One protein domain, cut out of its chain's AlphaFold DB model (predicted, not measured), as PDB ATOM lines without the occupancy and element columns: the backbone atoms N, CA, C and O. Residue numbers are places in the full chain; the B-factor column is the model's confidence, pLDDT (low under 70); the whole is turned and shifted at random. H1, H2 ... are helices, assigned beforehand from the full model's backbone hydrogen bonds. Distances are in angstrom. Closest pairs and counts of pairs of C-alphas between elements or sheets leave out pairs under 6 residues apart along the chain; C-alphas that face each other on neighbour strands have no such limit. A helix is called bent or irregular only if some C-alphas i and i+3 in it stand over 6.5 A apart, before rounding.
ATOM      1  N   SER A   5      19.332  21.325  63.126       56.56
ATOM      2  CA  SER A   5      20.567  21.972  62.674       56.56
ATOM      3  C   SER A   5      21.835  21.370  63.292       56.56
ATOM      4  O   SER A   5      22.819  21.161  62.583       56.56
ATOM      5  N   GLU A   6      21.813  21.025  64.581       54.56
ATOM      6  CA  GLU A   6      22.945  20.390  65.276       54.56
ATOM      7  C   GLU A   6      23.136  18.932  64.847       54.56
ATOM      8  O   GLU A   6      24.265  18.449  64.765       54.56
ATOM      9  N   ILE A   7      22.046  18.239  64.507       50.47
ATOM     10  CA  ILE A   7      22.096  16.885  63.938       50.47
ATOM     11  C   ILE A   7      22.711  16.946  62.532       50.47
ATOM     12  O   ILE A   7      23.651  16.212  62.230       50.47
ATOM     13  N   ARG A   8      22.270  17.885  61.687       50.44
ATOM     14  CA  ARG A   8      22.798  18.050  60.322       50.44
ATOM     15  C   ARG A   8      24.280  18.457  60.296       50.44
ATOM     16  O   ARG A   8      25.023  18.000  59.433       50.44
ATOM     17  N   SER A   9      24.724  19.255  61.267       59.62
ATOM     18  CA  SER A   9      26.136  19.630  61.444       59.62
ATOM     19  C   SER A   9      27.028  18.442  61.825       59.62
ATOM     20  O   SER A   9      28.163  18.367  61.355       59.62
ATOM     21  N   ARG A  10      26.533  17.516  62.657       49.72
ATOM     22  CA  ARG A  10      27.314  16.366  63.145       49.72
ATOM     23  C   ARG A  10      27.393  15.210  62.153       49.72
ATOM     24  O   ARG A  10      28.383  14.485  62.168       49.72
ATOM     25  N   PHE A  11      26.376  15.040  61.310       48.94
ATOM     26  CA  PHE A  11      26.279  13.905  60.386       48.94
ATOM     27  C   PHE A  11      26.568  14.257  58.920       48.94
ATOM     28  O   PHE A  11      26.624  13.359  58.085       48.94
ATOM     29  N   GLY A  12      26.815  15.533  58.598       44.59
ATOM     30  CA  GLY A  12      26.982  15.986  57.218       44.59
ATOM     31  C   GLY A  12      25.712  15.766  56.388       44.59
ATOM     32  O   GLY A  12      24.736  15.169  56.842       44.59
ATOM     33  N   ASN A  13      25.697  16.253  55.149       41.59
ATOM     34  CA  ASN A  13      24.657  15.873  54.195       41.59
ATOM     35  C   ASN A  13      24.867  14.405  53.798       41.59
ATOM     36  O   ASN A  13      25.352  14.112  52.708       41.59
ATOM     37  N   THR A  14      24.490  13.465  54.663       39.12
ATOM     38  CA  THR A  14      24.061  12.159  54.183       39.12
ATOM     39  C   THR A  14      22.742  12.413  53.479       39.12
ATOM     40  O   THR A  14      21.668  12.348  54.084       39.12
ATOM     41  N   THR A  15      22.820  12.759  52.191       37.22
ATOM     42  CA  THR A  15      21.767  12.427  51.235       37.22
ATOM     43  C   THR A  15      21.247  11.059  51.658       37.22
ATOM     44  O   THR A  15      22.091  10.187  51.898       37.22
ATOM     45  N   PRO A  16      19.934  10.860  51.864       37.47
ATOM     46  CA  PRO A  16      19.439   9.527  52.140       37.47
ATOM     47  C   PRO A  16      19.891   8.706  50.943       37.47
ATOM     48  O   PRO A  16      19.375   8.895  49.843       37.47
ATOM     49  N   VAL A  17      20.948   7.908  51.136       39.69
ATOM     50  CA  VAL A  17      21.407   6.926  50.168       39.69
ATOM     51  C   VAL A  17      20.136   6.173  49.890       39.69
ATOM     52  O   VAL A  17      19.559   5.600  50.821       39.69
ATOM     53  N   SER A  18      19.606   6.349  48.683       42.84
ATOM     54  CA  SER A  18      18.351   5.748  48.295       42.84
ATOM     55  C   SER A  18      18.439   4.303  48.750       42.84
ATOM     56  O   SER A  18      19.389   3.591  48.409       42.84
ATOM     57  N   ARG A  19      17.505   3.893  49.618       44.94
ATOM     58  CA  ARG A  19      17.254   2.475  49.855       44.94
ATOM     59  C   ARG A  19      16.782   1.947  48.512       44.94
ATOM     60  O   ARG A  19      15.587   1.863  48.260       44.94
ATOM     61  N   HIS A  20      17.713   1.679  47.608       49.91
ATOM     62  CA  HIS A  20      17.448   0.819  46.487       49.91
ATOM     63  C   HIS A  20      17.041  -0.490  47.149       49.91
ATOM     64  O   HIS A  20      17.858  -1.125  47.818       49.91
ATOM     65  N   ALA A  21      15.751  -0.820  47.073       66.38
ATOM     66  CA  ALA A  21      15.303  -2.157  47.401       66.38
ATOM     67  C   ALA A  21      16.217  -3.103  46.618       66.38
ATOM     68  O   ALA A  21      16.403  -2.913  45.409       66.38
ATOM     69  N   LEU A  22      16.874  -4.026  47.321       80.44
ATOM     70  CA  LEU A  22      17.760  -4.975  46.669       80.44
ATOM     71  C   LEU A  22      16.986  -5.651  45.536       80.44
ATOM     72  O   LEU A  22      15.829  -6.026  45.718       80.44
ATOM     73  N   TYR A  23      17.619  -5.763  44.371       85.56
ATOM     74  CA  TYR A  23      17.016  -6.346  43.172       85.56
ATOM     75  C   TYR A  23      15.838  -5.572  42.573       85.56
ATOM     76  O   TYR A  23      15.116  -6.093  41.726       85.56
ATOM     77  N   SER A  24      15.661  -4.299  42.936       86.38
ATOM     78  CA  SER A  24      14.791  -3.412  42.169       86.38
ATOM     79  C   SER A  24      15.411  -3.120  40.804       86.38
ATOM     80  O   SER A  24      16.500  -2.545  40.720       86.38
ATOM     81  N   CYS A  25      14.692  -3.492  39.745       87.31
ATOM     82  CA  CYS A  25      15.061  -3.243  38.350       87.31
ATOM     83  C   CYS A  25      14.361  -2.010  37.756       87.31
ATOM     84  O   CYS A  25      14.534  -1.726  36.574       87.31
ATOM     85  N   ASN A  26      13.579  -1.264  38.546       85.81
ATOM     86  CA  ASN A  26      12.791  -0.121  38.055       85.81
ATOM     87  C   ASN A  26      13.658   1.005  37.474       85.81
ATOM     88  O   ASN A  26      13.194   1.771  36.640       85.81
ATOM     89  N   ALA A  27      14.901   1.120  37.944       88.56
ATOM     90  CA  ALA A  27      15.854   2.122  37.478       88.56
ATOM     91  C   ALA A  27      16.784   1.605  36.367       88.56
ATOM     92  O   ALA A  27      17.597   2.377  35.868       88.56
ATOM     93  N   ILE A  28      16.712   0.321  36.002       91.19
ATOM     94  CA  ILE A  28      17.544  -0.261  34.939       91.19
ATOM     95  C   ILE A  28      16.904   0.058  33.589       91.19
ATOM     96  O   ILE A  28      15.693  -0.109  33.441       91.19
ATOM     97  N   ILE A  29      17.715   0.498  32.628       91.94
ATOM     98  CA  ILE A  29      17.310   0.732  31.239       91.94
ATOM     99  C   ILE A  29      17.694  -0.500  30.418       91.94
ATOM    100  O   ILE A  29      18.852  -0.923  30.454       91.94
ATOM    101  N   ASP A  30      16.726  -1.065  29.697       92.50
ATOM    102  CA  ASP A  30      16.949  -2.244  28.861       92.50
ATOM    103  C   ASP A  30      17.812  -1.874  27.647       92.50
ATOM    104  O   ASP A  30      17.499  -0.942  26.901       92.50
ATOM    105  N   ASP A  31      18.924  -2.588  27.471       91.00
ATOM    106  CA  ASP A  31      19.783  -2.472  26.296       91.00
ATOM    107  C   ASP A  31      19.229  -3.298  25.130       91.00
ATOM    108  O   ASP A  31      18.230  -3.998  25.266       91.00
ATOM    109  N   ASP A  32      19.850  -3.202  23.959       90.81
ATOM    110  CA  ASP A  32      19.464  -3.949  22.755       90.81
ATOM    111  C   ASP A  32      19.263  -5.447  23.032       90.81
ATOM    112  O   ASP A  32      18.201  -5.988  22.735       90.81
ATOM    113  N   VAL A  33      20.216  -6.083  23.717       91.31
ATOM    114  CA  VAL A  33      20.137  -7.507  24.078       91.31
ATOM    115  C   VAL A  33      18.953  -7.808  24.999       91.31
ATOM    116  O   VAL A  33      18.293  -8.826  24.826       91.31
ATOM    117  N   ALA A  34      18.688  -6.969  26.004       89.94
ATOM    118  CA  ALA A  34      17.553  -7.173  26.904       89.94
ATOM    119  C   ALA A  34      16.207  -6.929  26.203       89.94
ATOM    120  O   ALA A  34      15.253  -7.658  26.459       89.94
ATOM    121  N   ASN A  35      16.140  -5.951  25.297       89.50
ATOM    122  CA  ASN A  35      14.940  -5.659  24.515       89.50
ATOM    123  C   ASN A  35      14.592  -6.799  23.543       89.50
ATOM    124  O   ASN A  35      13.418  -7.084  23.335       89.50
ATOM    125  N   GLU A  36      15.593  -7.482  22.978       92.44
ATOM    126  CA  GLU A  36      15.386  -8.639  22.092       92.44
ATOM    127  C   GLU A  36      14.818  -9.876  22.806       92.44
ATOM    128  O   GLU A  36      14.271 -10.760  22.149       92.44
ATOM    129  N   LEU A  37      14.932  -9.958  24.137       90.06
ATOM    130  CA  LEU A  37      14.445 -11.101  24.917       90.06
ATOM    131  C   LEU A  37      12.928 -11.082  25.164       90.06
ATOM    132  O   LEU A  37      12.414 -12.082  25.658       90.06
ATOM    133  N   ASP A  38      12.237  -9.984  24.823       86.19
ATOM    134  CA  ASP A  38      10.774  -9.816  24.908       86.19
ATOM    135  C   ASP A  38      10.176 -10.349  26.226       86.19
ATOM    136  O   ASP A  38       9.346 -11.259  26.256       86.19
ATOM    137  N   PHE A  39      10.672  -9.822  27.352       88.25
ATOM    138  CA  PHE A  39      10.265 -10.281  28.680       88.25
ATOM    139  C   PHE A  39       8.767 -10.082  28.915       88.25
ATOM    140  O   PHE A  39       8.253  -8.974  28.755       88.25
ATOM    141  N   ASP A  40       8.094 -11.116  29.427       84.81
ATOM    142  CA  ASP A  40       6.690 -11.006  29.822       84.81
ATOM    143  C   ASP A  40       6.554 -10.059  31.035       84.81
ATOM    144  O   ASP A  40       7.043 -10.398  32.124       84.81
ATOM    145  N   PRO A  41       5.859  -8.907  30.904       80.56
ATOM    146  CA  PRO A  41       5.667  -7.951  31.995       80.56
ATOM    147  C   PRO A  41       4.922  -8.525  33.206       80.56
ATOM    148  O   PRO A  41       4.983  -7.944  34.291       80.56
ATOM    149  N   ALA A  42       4.193  -9.633  33.036       78.94
ATOM    150  CA  ALA A  42       3.489 -10.325  34.113       78.94
ATOM    151  C   ALA A  42       4.402 -11.246  34.943       78.94
ATOM    152  O   ALA A  42       3.958 -11.799  35.952       78.94
ATOM    153  N   THR A  43       5.664 -11.414  34.539       87.38
ATOM    154  CA  THR A  43       6.616 -12.331  35.170       87.38
ATOM    155  C   THR A  43       7.829 -11.607  35.738       87.38
ATOM    156  O   THR A  43       8.166 -10.483  35.369       87.38
ATOM    157  N   ASP A  44       8.551 -12.300  36.612       87.00
ATOM    158  CA  ASP A  44       9.807 -11.811  37.173       87.00
ATOM    159  C   ASP A  44      11.020 -12.052  36.251       87.00
ATOM    160  O   ASP A  44      12.152 -11.795  36.653       87.00
ATOM    161  N   GLN A  45      10.811 -12.472  34.995       89.50
ATOM    162  CA  GLN A  45      11.881 -12.818  34.047       89.50
ATOM    163  C   GLN A  45      12.906 -11.698  33.869       89.50
ATOM    164  O   GLN A  45      14.111 -11.934  33.964       89.50
ATOM    165  N   ARG A  46      12.436 -10.459  33.672       91.19
ATOM    166  CA  ARG A  46      13.312  -9.286  33.553       91.19
ATOM    167  C   ARG A  46      14.155  -9.088  34.812       91.19
ATOM    168  O   ARG A  46      15.335  -8.750  34.739       91.19
ATOM    169  N   ARG A  47      13.550  -9.283  35.985       90.69
ATOM    170  CA  ARG A  47      14.239  -9.125  37.267       90.69
ATOM    171  C   ARG A  47      15.298 -10.210  37.438       90.69
ATOM    172  O   ARG A  47      16.450  -9.890  37.720       90.69
ATOM    173  N   ASP A  48      14.929 -11.462  37.205       90.62
ATOM    174  CA  ASP A  48      15.815 -12.616  37.337       90.62
ATOM    175  C   ASP A  48      16.989 -12.547  36.353       90.62
ATOM    176  O   ASP A  48      18.121 -12.866  36.718       90.62
ATOM    177  N   TYR A  49      16.757 -12.021  35.149       93.00
ATOM    178  CA  TYR A  49      17.802 -11.741  34.168       93.00
ATOM    179  C   TYR A  49      18.888 -10.800  34.713       93.00
ATOM    180  O   TYR A  49      20.077 -11.131  34.705       93.00
ATOM    181  N   TYR A  50      18.497  -9.637  35.243       93.12
ATOM    182  CA  TYR A  50      19.455  -8.665  35.778       93.12
ATOM    183  C   TYR A  50      20.105  -9.118  37.087       93.12
ATOM    184  O   TYR A  50      21.286  -8.841  37.315       93.12
ATOM    185  N   ILE A  51      19.368  -9.849  37.931       92.19
ATOM    186  CA  ILE A  51      19.932 -10.540  39.098       92.19
ATOM    187  C   ILE A  51      21.029 -11.512  38.647       92.19
ATOM    188  O   ILE A  51      22.110 -11.531  39.242       92.19
ATOM    189  N   GLY A  52      20.769 -12.276  37.584       92.25
ATOM    190  CA  GLY A  52      21.715 -13.202  36.971       92.25
ATOM    191  C   GLY A  52      23.004 -12.503  36.552       92.25
ATOM    192  O   GLY A  52      24.067 -12.849  37.059       92.25
ATOM    193  N   LEU A  53      22.911 -11.456  35.726       92.94
ATOM    194  CA  LEU A  53      24.082 -10.689  35.270       92.94
ATOM    195  C   LEU A  53      24.926 -10.153  36.436       92.94
ATOM    196  O   LEU A  53      26.156 -10.261  36.433       92.94
ATOM    197  N   PHE A  54      24.263  -9.596  37.452       92.00
ATOM    198  CA  PHE A  54      24.919  -9.066  38.641       92.00
ATOM    199  C   PHE A  54      25.715 -10.140  39.394       92.00
ATOM    200  O   PHE A  54      26.889  -9.934  39.730       92.00
ATOM    201  N   HIS A  55      25.088 -11.285  39.667       88.75
ATOM    202  CA  HIS A  55      25.729 -12.364  40.413       88.75
ATOM    203  C   HIS A  55      26.761 -13.116  39.589       88.75
ATOM    204  O   HIS A  55      27.757 -13.554  40.155       88.75
ATOM    205  N   GLU A  56      26.586 -13.212  38.276       91.19
ATOM    206  CA  GLU A  56      27.536 -13.871  37.388       91.19
ATOM    207  C   GLU A  56      28.877 -13.121  37.366       91.19
ATOM    208  O   GLU A  56      29.939 -13.711  37.593       91.19
ATOM    209  N   LEU A  57      28.846 -11.788  37.238       88.00
ATOM    210  CA  LEU A  57      30.074 -10.994  37.327       88.00
ATOM    211  C   LEU A  57      30.706 -11.088  38.721       88.00
ATOM    212  O   LEU A  57      31.931 -11.130  38.848       88.00
ATOM    213  N   ARG A  58      29.886 -11.111  39.779       87.12
ATOM    214  CA  ARG A  58      30.367 -11.255  41.159       87.12
ATOM    215  C   ARG A  58      31.023 -12.617  41.386       87.12
ATOM    216  O   ARG A  58      32.054 -12.682  42.055       87.12
ATOM    217  N   PHE A  59      30.444 -13.667  40.815       85.44
ATOM    218  CA  PHE A  59      30.940 -15.034  40.868       85.44
ATOM    219  C   PHE A  59      32.308 -15.147  40.187       85.44
ATOM    220  O   PHE A  59      33.269 -15.575  40.826       85.44
ATOM    221  N   TYR A  60      32.445 -14.662  38.946       84.50
ATOM    222  CA  TYR A  60      33.736 -14.682  38.241       84.50
ATOM    223  C   TYR A  60      34.765 -13.719  38.834       84.50
ATOM    224  O   TYR A  60      35.967 -13.972  38.783       84.50
ATOM    225  N   GLY A  61      34.315 -12.585  39.371       70.62
ATOM    226  CA  GLY A  61      35.190 -11.537  39.885       70.62
ATOM    227  C   GLY A  61      35.860 -11.868  41.218       70.62
ATOM    228  O   GLY A  61      36.785 -11.139  41.575       70.62
ATOM    229  N   ASN A  62      35.367 -12.893  41.936       62.72
ATOM    230  CA  ASN A  62      35.754 -13.378  43.272       62.72
ATOM    231  C   ASN A  62      36.679 -12.428  44.050       62.72
ATOM    232  O   ASN A  62      37.811 -12.740  44.431       62.72
ATOM    233  N   LYS A  63      36.192 -11.208  44.296       55.66
ATOM    234  CA  LYS A  63      36.871 -10.293  45.200       55.66
ATOM    235  C   LYS A  63      36.573 -10.802  46.594       55.66
ATOM    236  O   LYS A  63      35.449 -10.632  47.076       55.66
ATOM    237  N   LYS A  64      37.575 -11.417  47.235       50.84
ATOM    238  CA  LYS A  64      37.522 -11.746  48.663       50.84
ATOM    239  C   LYS A  64      36.954 -10.538  49.388       50.84
ATOM    240  O   LYS A  64      37.526  -9.446  49.350       50.84
ATOM    241  N   HIS A  65      35.803 -10.719  50.017       49.16
ATOM    242  CA  HIS A  65      35.272  -9.701  50.896       49.16
ATOM    243  C   HIS A  65      36.262  -9.717  52.049       49.16
ATOM    244  O   HIS A  65      36.396 -10.727  52.743       49.16
ATOM    245  N   SER A  66      37.067  -8.664  52.182       44.88
ATOM    246  CA  SER A  66      37.929  -8.538  53.346       44.88
ATOM    247  C   SER A  66      37.030  -8.753  54.566       44.88
ATOM    248  O   SER A  66      36.103  -7.973  54.787       44.88
ATOM    249  N   ARG A  67      37.308  -9.801  55.359       52.28
ATOM    250  CA  ARG A  67      36.593 -10.142  56.609       52.28
ATOM    251  C   ARG A  67      36.588  -8.995  57.643       52.28
ATOM    252  O   ARG A  67      36.063  -9.156  58.733       52.28
ATOM    253  N   LYS A  68      37.180  -7.837  57.316       52.53
ATOM    254  CA  LYS A  68      37.183  -6.592  58.094       52.53
ATOM    255  C   LYS A  68      36.102  -5.579  57.674       52.53
ATOM    256  O   LYS A  68      36.191  -4.424  58.090       52.53
ATOM    257  N   SER A  69      35.118  -5.950  56.851       55.25
ATOM    258  CA  SER A  69      33.969  -5.067  56.595       55.25
ATOM    259  C   SER A  69      33.202  -4.822  57.897       55.25
ATOM    260  O   SER A  69      32.742  -5.765  58.530       55.25
ATOM    261  N   LYS A  70      33.064  -3.551  58.293       58.28
ATOM    262  CA  LYS A  70      32.170  -3.127  59.386       58.28
ATOM    263  C   LYS A  70      30.709  -2.983  58.937       58.28
ATOM    264  O   LYS A  70      29.853  -2.731  59.774       58.28
ATOM    265  N   VAL A  71      30.455  -3.074  57.633       60.00
ATOM    266  CA  VAL A  71      29.133  -2.939  57.012       60.00
ATOM    267  C   VAL A  71      28.471  -4.311  57.000       60.00
ATOM    268  O   VAL A  71      29.136  -5.296  56.657       60.00
ATOM    269  N   ALA A  72      27.190  -4.372  57.375       74.38
ATOM    270  CA  ALA A  72      26.432  -5.616  57.344       74.38
ATOM    271  C   ALA A  72      26.392  -6.170  55.909       74.38
ATOM    272  O   ALA A  72      26.284  -5.410  54.946       74.38
ATOM    273  N   GLU A  73      26.473  -7.494  55.744       73.00
ATOM    274  CA  GLU A  73      26.545  -8.130  54.416       73.00
ATOM    275  C   GLU A  73      25.387  -7.709  53.495       73.00
ATOM    276  O   GLU A  73      25.595  -7.453  52.310       73.00
ATOM    277  N   TRP A  74      24.192  -7.534  54.066       74.38
ATOM    278  CA  TRP A  74      23.012  -7.015  53.375       74.38
ATOM    279  C   TRP A  74      23.195  -5.591  52.826       74.38
ATOM    280  O   TRP A  74      22.857  -5.314  51.675       74.38
ATOM    281  N   GLU A  75      23.751  -4.679  53.624       80.75
ATOM    282  CA  GLU A  75      23.973  -3.290  53.212       80.75
ATOM    283  C   GLU A  75      25.016  -3.217  52.093       80.75
ATOM    284  O   GLU A  75      24.829  -2.500  51.109       80.75
ATOM    285  N   ALA A  76      26.081  -4.018  52.199       80.69
ATOM    286  CA  ALA A  76      27.089  -4.137  51.153       80.69
ATOM    287  C   ALA A  76      26.488  -4.690  49.850       80.69
ATOM    288  O   ALA A  76      26.845  -4.240  48.758       80.69
ATOM    289  N   LEU A  77      25.549  -5.635  49.955       83.38
ATOM    290  CA  LEU A  77      24.840  -6.190  48.809       83.38
ATOM    291  C   LEU A  77      23.951  -5.133  48.138       83.38
ATOM    292  O   LEU A  77      24.069  -4.936  46.929       83.38
ATOM    293  N   CYS A  78      23.167  -4.376  48.912       84.38
ATOM    294  CA  CYS A  78      22.344  -3.271  48.405       84.38
ATOM    295  C   CYS A  78      23.182  -2.192  47.705       84.38
ATOM    296  O   CYS A  78      22.834  -1.739  46.615       84.38
ATOM    297  N   GLN A  79      24.317  -1.808  48.297       84.38
ATOM    298  CA  GLN A  79      25.246  -0.851  47.689       84.38
ATOM    299  C   GLN A  79      25.830  -1.386  46.381       84.38
ATOM    300  O   GLN A  79      25.876  -0.671  45.381       84.38
ATOM    301  N   SER A  80      26.250  -2.653  46.361       86.19
ATOM    302  CA  SER A  80      26.793  -3.266  45.149       86.19
ATOM    303  C   SER A  80      25.753  -3.406  44.036       86.19
ATOM    304  O   SER A  80      26.105  -3.241  42.871       86.19
ATOM    305  N   TRP A  81      24.482  -3.631  44.385       89.62
ATOM    306  CA  TRP A  81      23.372  -3.607  43.435       89.62
ATOM    307  C   TRP A  81      23.156  -2.206  42.852       89.62
ATOM    308  O   TRP A  81      23.098  -2.062  41.637       89.62
ATOM    309  N   GLY A  82      23.127  -1.160  43.686       89.19
ATOM    310  CA  GLY A  82      23.021   0.226  43.205       89.19
ATOM    311  C   GLY A  82      24.150   0.595  42.234       89.19
ATOM    312  O   GLY A  82      23.897   1.093  41.141       89.19
ATOM    313  N   MET A  83      25.390   0.228  42.573       88.69
ATOM    314  CA  MET A  83      26.542   0.412  41.682       88.69
ATOM    315  C   MET A  83      26.426  -0.391  40.386       88.69
ATOM    316  O   MET A  83      26.936   0.037  39.352       88.69
ATOM    317  N   PHE A  84      25.822  -1.577  40.425       91.44
ATOM    318  CA  PHE A  84      25.556  -2.354  39.221       91.44
ATOM    319  C   PHE A  84      24.588  -1.612  38.299       91.44
ATOM    320  O   PHE A  84      24.931  -1.423  37.137       91.44
ATOM    321  N   VAL A  85      23.462  -1.122  38.826       92.62
ATOM    322  CA  VAL A  85      22.464  -0.362  38.055       92.62
ATOM    323  C   VAL A  85      23.095   0.869  37.399       92.62
ATOM    324  O   VAL A  85      22.971   1.051  36.191       92.62
ATOM    325  N   GLU A  86      23.839   1.675  38.162       90.81
ATOM    326  CA  GLU A  86      24.518   2.866  37.632       90.81
ATOM    327  C   GLU A  86      25.535   2.515  36.536       90.81
ATOM    328  O   GLU A  86      25.547   3.122  35.466       90.81
ATOM    329  N   ASN A  87      26.392   1.518  36.773       90.56
ATOM    330  CA  ASN A  87      27.415   1.126  35.803       90.56
ATOM    331  C   ASN A  87      26.823   0.500  34.539       90.56
ATOM    332  O   ASN A  87      27.359   0.725  33.455       90.56
ATOM    333  N   PHE A  88      25.772  -0.311  34.683       93.00
ATOM    334  CA  PHE A  88      25.105  -0.960  33.561       93.00
ATOM    335  C   PHE A  88      24.420   0.085  32.680       93.00
ATOM    336  O   PHE A  88      24.694   0.128  31.488       93.00
ATOM    337  N   ASN A  89      23.639   0.996  33.268       93.62
ATOM    338  CA  ASN A  89      22.956   2.055  32.520       93.62
ATOM    339  C   ASN A  89      23.927   3.007  31.802       93.62
ATOM    340  O   ASN A  89      23.625   3.487  30.716       93.62
ATOM    341  N   ASN A  90      25.093   3.284  32.397       94.56
ATOM    342  CA  ASN A  90      26.098   4.152  31.778       94.56
ATOM    343  C   ASN A  90      26.792   3.499  30.573       94.56
ATOM    344  O   ASN A  90      27.172   4.198  29.636       94.56
ATOM    345  N   ASN A  91      27.037   2.186  30.619       93.56
ATOM    346  CA  ASN A  91      27.724   1.462  29.550       93.56
ATOM    347  C   ASN A  91      27.369  -0.040  29.567       93.56
ATOM    348  O   ASN A  91      28.150  -0.851  30.093       93.56
ATOM    349  N   PRO A  92      26.217  -0.433  28.992       93.44
ATOM    350  CA  PRO A  92      25.743  -1.815  29.049       93.44
ATOM    351  C   PRO A  92      26.650  -2.761  28.253       93.44
ATOM    352  O   PRO A  92      27.044  -3.817  28.755       93.44
ATOM    353  N   SER A  93      27.102  -2.347  27.065       92.94
ATOM    354  CA  SER A  93      28.025  -3.130  26.234       92.94
ATOM    355  C   SER A  93      29.366  -3.366  26.936       92.94
ATOM    356  O   SER A  93      29.835  -4.503  27.014       92.94
ATOM    357  N   GLY A  94      29.943  -2.332  27.555       93.25
ATOM    358  CA  GLY A  94      31.165  -2.473  28.347       93.25
ATOM    359  C   GLY A  94      30.976  -3.310  29.617       93.25
ATOM    360  O   GLY A  94      31.911  -3.970  30.077       93.25
ATOM    361  N   TYR A  95      29.778  -3.337  30.211       92.69
ATOM    362  CA  TYR A  95      29.476  -4.285  31.286       92.69
ATOM    363  C   TYR A  95      29.514  -5.731  30.775       92.69
ATOM    364  O   TYR A  95      30.183  -6.571  31.382       92.69
ATOM    365  N   ARG A  96      28.869  -6.011  29.637       91.50
ATOM    366  CA  ARG A  96      28.848  -7.347  29.020       91.50
ATOM    367  C   ARG A  96      30.231  -7.816  28.588       91.50
ATOM    368  O   ARG A  96      30.572  -8.975  28.801       91.50
ATOM    369  N   GLU A  97      31.056  -6.930  28.041       93.56
ATOM    370  CA  GLU A  97      32.444  -7.250  27.702       93.56
ATOM    371  C   GLU A  97      33.252  -7.626  28.952       93.56
ATOM    372  O   GLU A  97      33.953  -8.638  28.960       93.56
ATOM    373  N   ARG A  98      33.097  -6.878  30.054       92.06
ATOM    374  CA  ARG A  98      33.734  -7.223  31.335       92.06
ATOM    375  C   ARG A  98      33.260  -8.566  31.875       92.06
ATOM    376  O   ARG A  98      34.088  -9.308  32.402       92.06
ATOM    377  N   LEU A  99      31.967  -8.864  31.756       91.19
ATOM    378  CA  LEU A  99      31.390 -10.146  32.150       91.19
ATOM    379  C   LEU A  99      31.977 -11.291  31.323       91.19
ATOM    380  O   LEU A  99      32.503 -12.237  31.903       91.19
ATOM    381  N   ARG A 100      32.003 -11.153  29.994       92.31
ATOM    382  CA  ARG A 100      32.620 -12.121  29.078       92.31
ATOM    383  C   ARG A 100      34.090 -12.347  29.413       92.31
ATOM    384  O   ARG A 100      34.500 -13.480  29.636       92.31
ATOM    385  N   ALA A 101      34.872 -11.276  29.536       91.19
ATOM    386  CA  ALA A 101      36.289 -11.370  29.863       91.19
ATOM    387  C   ALA A 101      36.524 -11.993  31.252       91.19
ATOM    388  O   ALA A 101      37.521 -12.681  31.466       91.19
ATOM    389  N   ALA A 102      35.636 -11.747  32.222       89.69
ATOM    390  CA  ALA A 102      35.694 -12.396  33.529       89.69
ATOM    391  C   ALA A 102      35.378 -13.895  33.437       89.69
ATOM    392  O   ALA A 102      36.125 -14.686  34.011       89.69
ATOM    393  N   GLY A 103      34.355 -14.275  32.669       87.62
ATOM    394  CA  GLY A 103      34.019 -15.668  32.384       87.62
ATOM    395  C   GLY A 103      35.154 -16.406  31.672       87.62
ATOM    396  O   GLY A 103      35.577 -17.464  32.124       87.62
ATOM    397  N   GLU A 104      35.752 -15.813  30.637       89.88
ATOM    398  CA  GLU A 104      36.901 -16.391  29.923       89.88
ATOM    399  C   GLU A 104      38.107 -16.612  30.843       89.88
ATOM    400  O   GLU A 104      38.774 -17.648  30.782       89.88
ATOM    401  N   ARG A 105      38.390 -15.655  31.737       86.69
ATOM    402  CA  ARG A 105      39.433 -15.826  32.755       86.69
ATOM    403  C   ARG A 105      39.075 -16.933  33.739       86.69
ATOM    404  O   ARG A 105      39.949 -17.727  34.075       86.69
ATOM    405  N   TYR A 106      37.825 -16.997  34.189       86.06
ATOM    406  CA  TYR A 106      37.357 -18.045  35.088       86.06
ATOM    407  C   TYR A 106      37.498 -19.431  34.444       86.06
ATOM    408  O   TYR A 106      38.108 -20.307  35.043       86.06
ATOM    409  N   GLU A 107      37.075 -19.614  33.195       84.38
ATOM    410  CA  GLU A 107      37.267 -20.860  32.440       84.38
ATOM    411  C   GLU A 107      38.746 -21.236  32.280       84.38
ATOM    412  O   GLU A 107      39.149 -22.395  32.442       84.38
ATOM    413  N   ARG A 108      39.594 -20.244  31.990       82.81
ATOM    414  CA  ARG A 108      41.022 -20.474  31.768       82.81
ATOM    415  C   ARG A 108      41.746 -20.862  33.051       82.81
ATOM    416  O   ARG A 108      42.485 -21.848  33.053       82.81
TER     417      ARG A 108
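AT A GLANCE: This is residues 5 to 108 of the 354 residues of an uncharacterized protein of Phytophthora fragariae (UniProt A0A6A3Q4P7). Three long helices, H3, H4 and H5, make a loosely assembled body: H3 and H5 pack together at a steep tilt, while H4 stands nearly at right angles to H3 and makes a corner with H5 at a one-residue turn. A thin arm, residues 5 to 16 with H1 at its tip, sticks out far from this body, and residues 66 to 72 of the loop between H3 and H4 stick out as well. The printed part has 104 residues with five named helices, H1 to H5 in that order, and no named strand; the class is all helix. The whole is loose, with a radius of gyration of the C-alphas of 16.6 A, and spans 52 by 37 by 23 A.

HOW THE PARTS SIT: H1, residues 5 to 11, touches no helix. H2, residues 32 to 36, touches no helix either. H3, residues 45 to 61, is only just apart from H2, with their closest C-alphas 8.2 A apart. H4, residues 73 to 90, is close to H3 but not clearly touching, about perpendicular at 75 degrees; their closest C-alphas, those of Phe 54 and Phe 84, are 6.8 A apart. H5, residues 92 to 108, touches H3, and the closest C-alphas, those of Leu 57 and Leu 99, are 5.4 A apart. H3 and H5 run the same way at a steep tilt of 49 degrees. H4 and H5 are close but not clearly touching, with the C-alphas of Phe 88 and Tyr 95 the closest at 5.9 A, and they run opposite ways at a steep tilt of 60 degrees. In H1, H2, H3, H4 and H5 every O i to N i+4 pair is within hydrogen-bond range.

IN THESE COORDINATES: H1 begins at C-alpha 5 (20.567, 21.972, 62.674). H2 has five residues, Asp 32 to Glu 36. H3 is 24.1 A from first to last C-alpha and begins at C-alpha 45 (11.881, -12.818, 34.047). H4 is 25.8 A long and H5 is 24.3 A long, ending at C-alpha 108 (41.022, -20.474, 31.768). No helix is bent.

THE WHOLE: The two C-alphas farthest apart are those of Ser 5 and Arg 108, at 56.3 A. Without the stretches that stand free, residues 5 to 16 and 66 to 72, the body of 85 residues spans 38 by 31 by 22 A. The links H1 to H2, of 20 residues, and H3 to H4, of 11, are long; H2 to H3 is short and H4 to H5 is tight. The printed part has no cut. The mean pLDDT of the printed part is 78.3, and residues 5 to 21 and 62 to 71 are under 70.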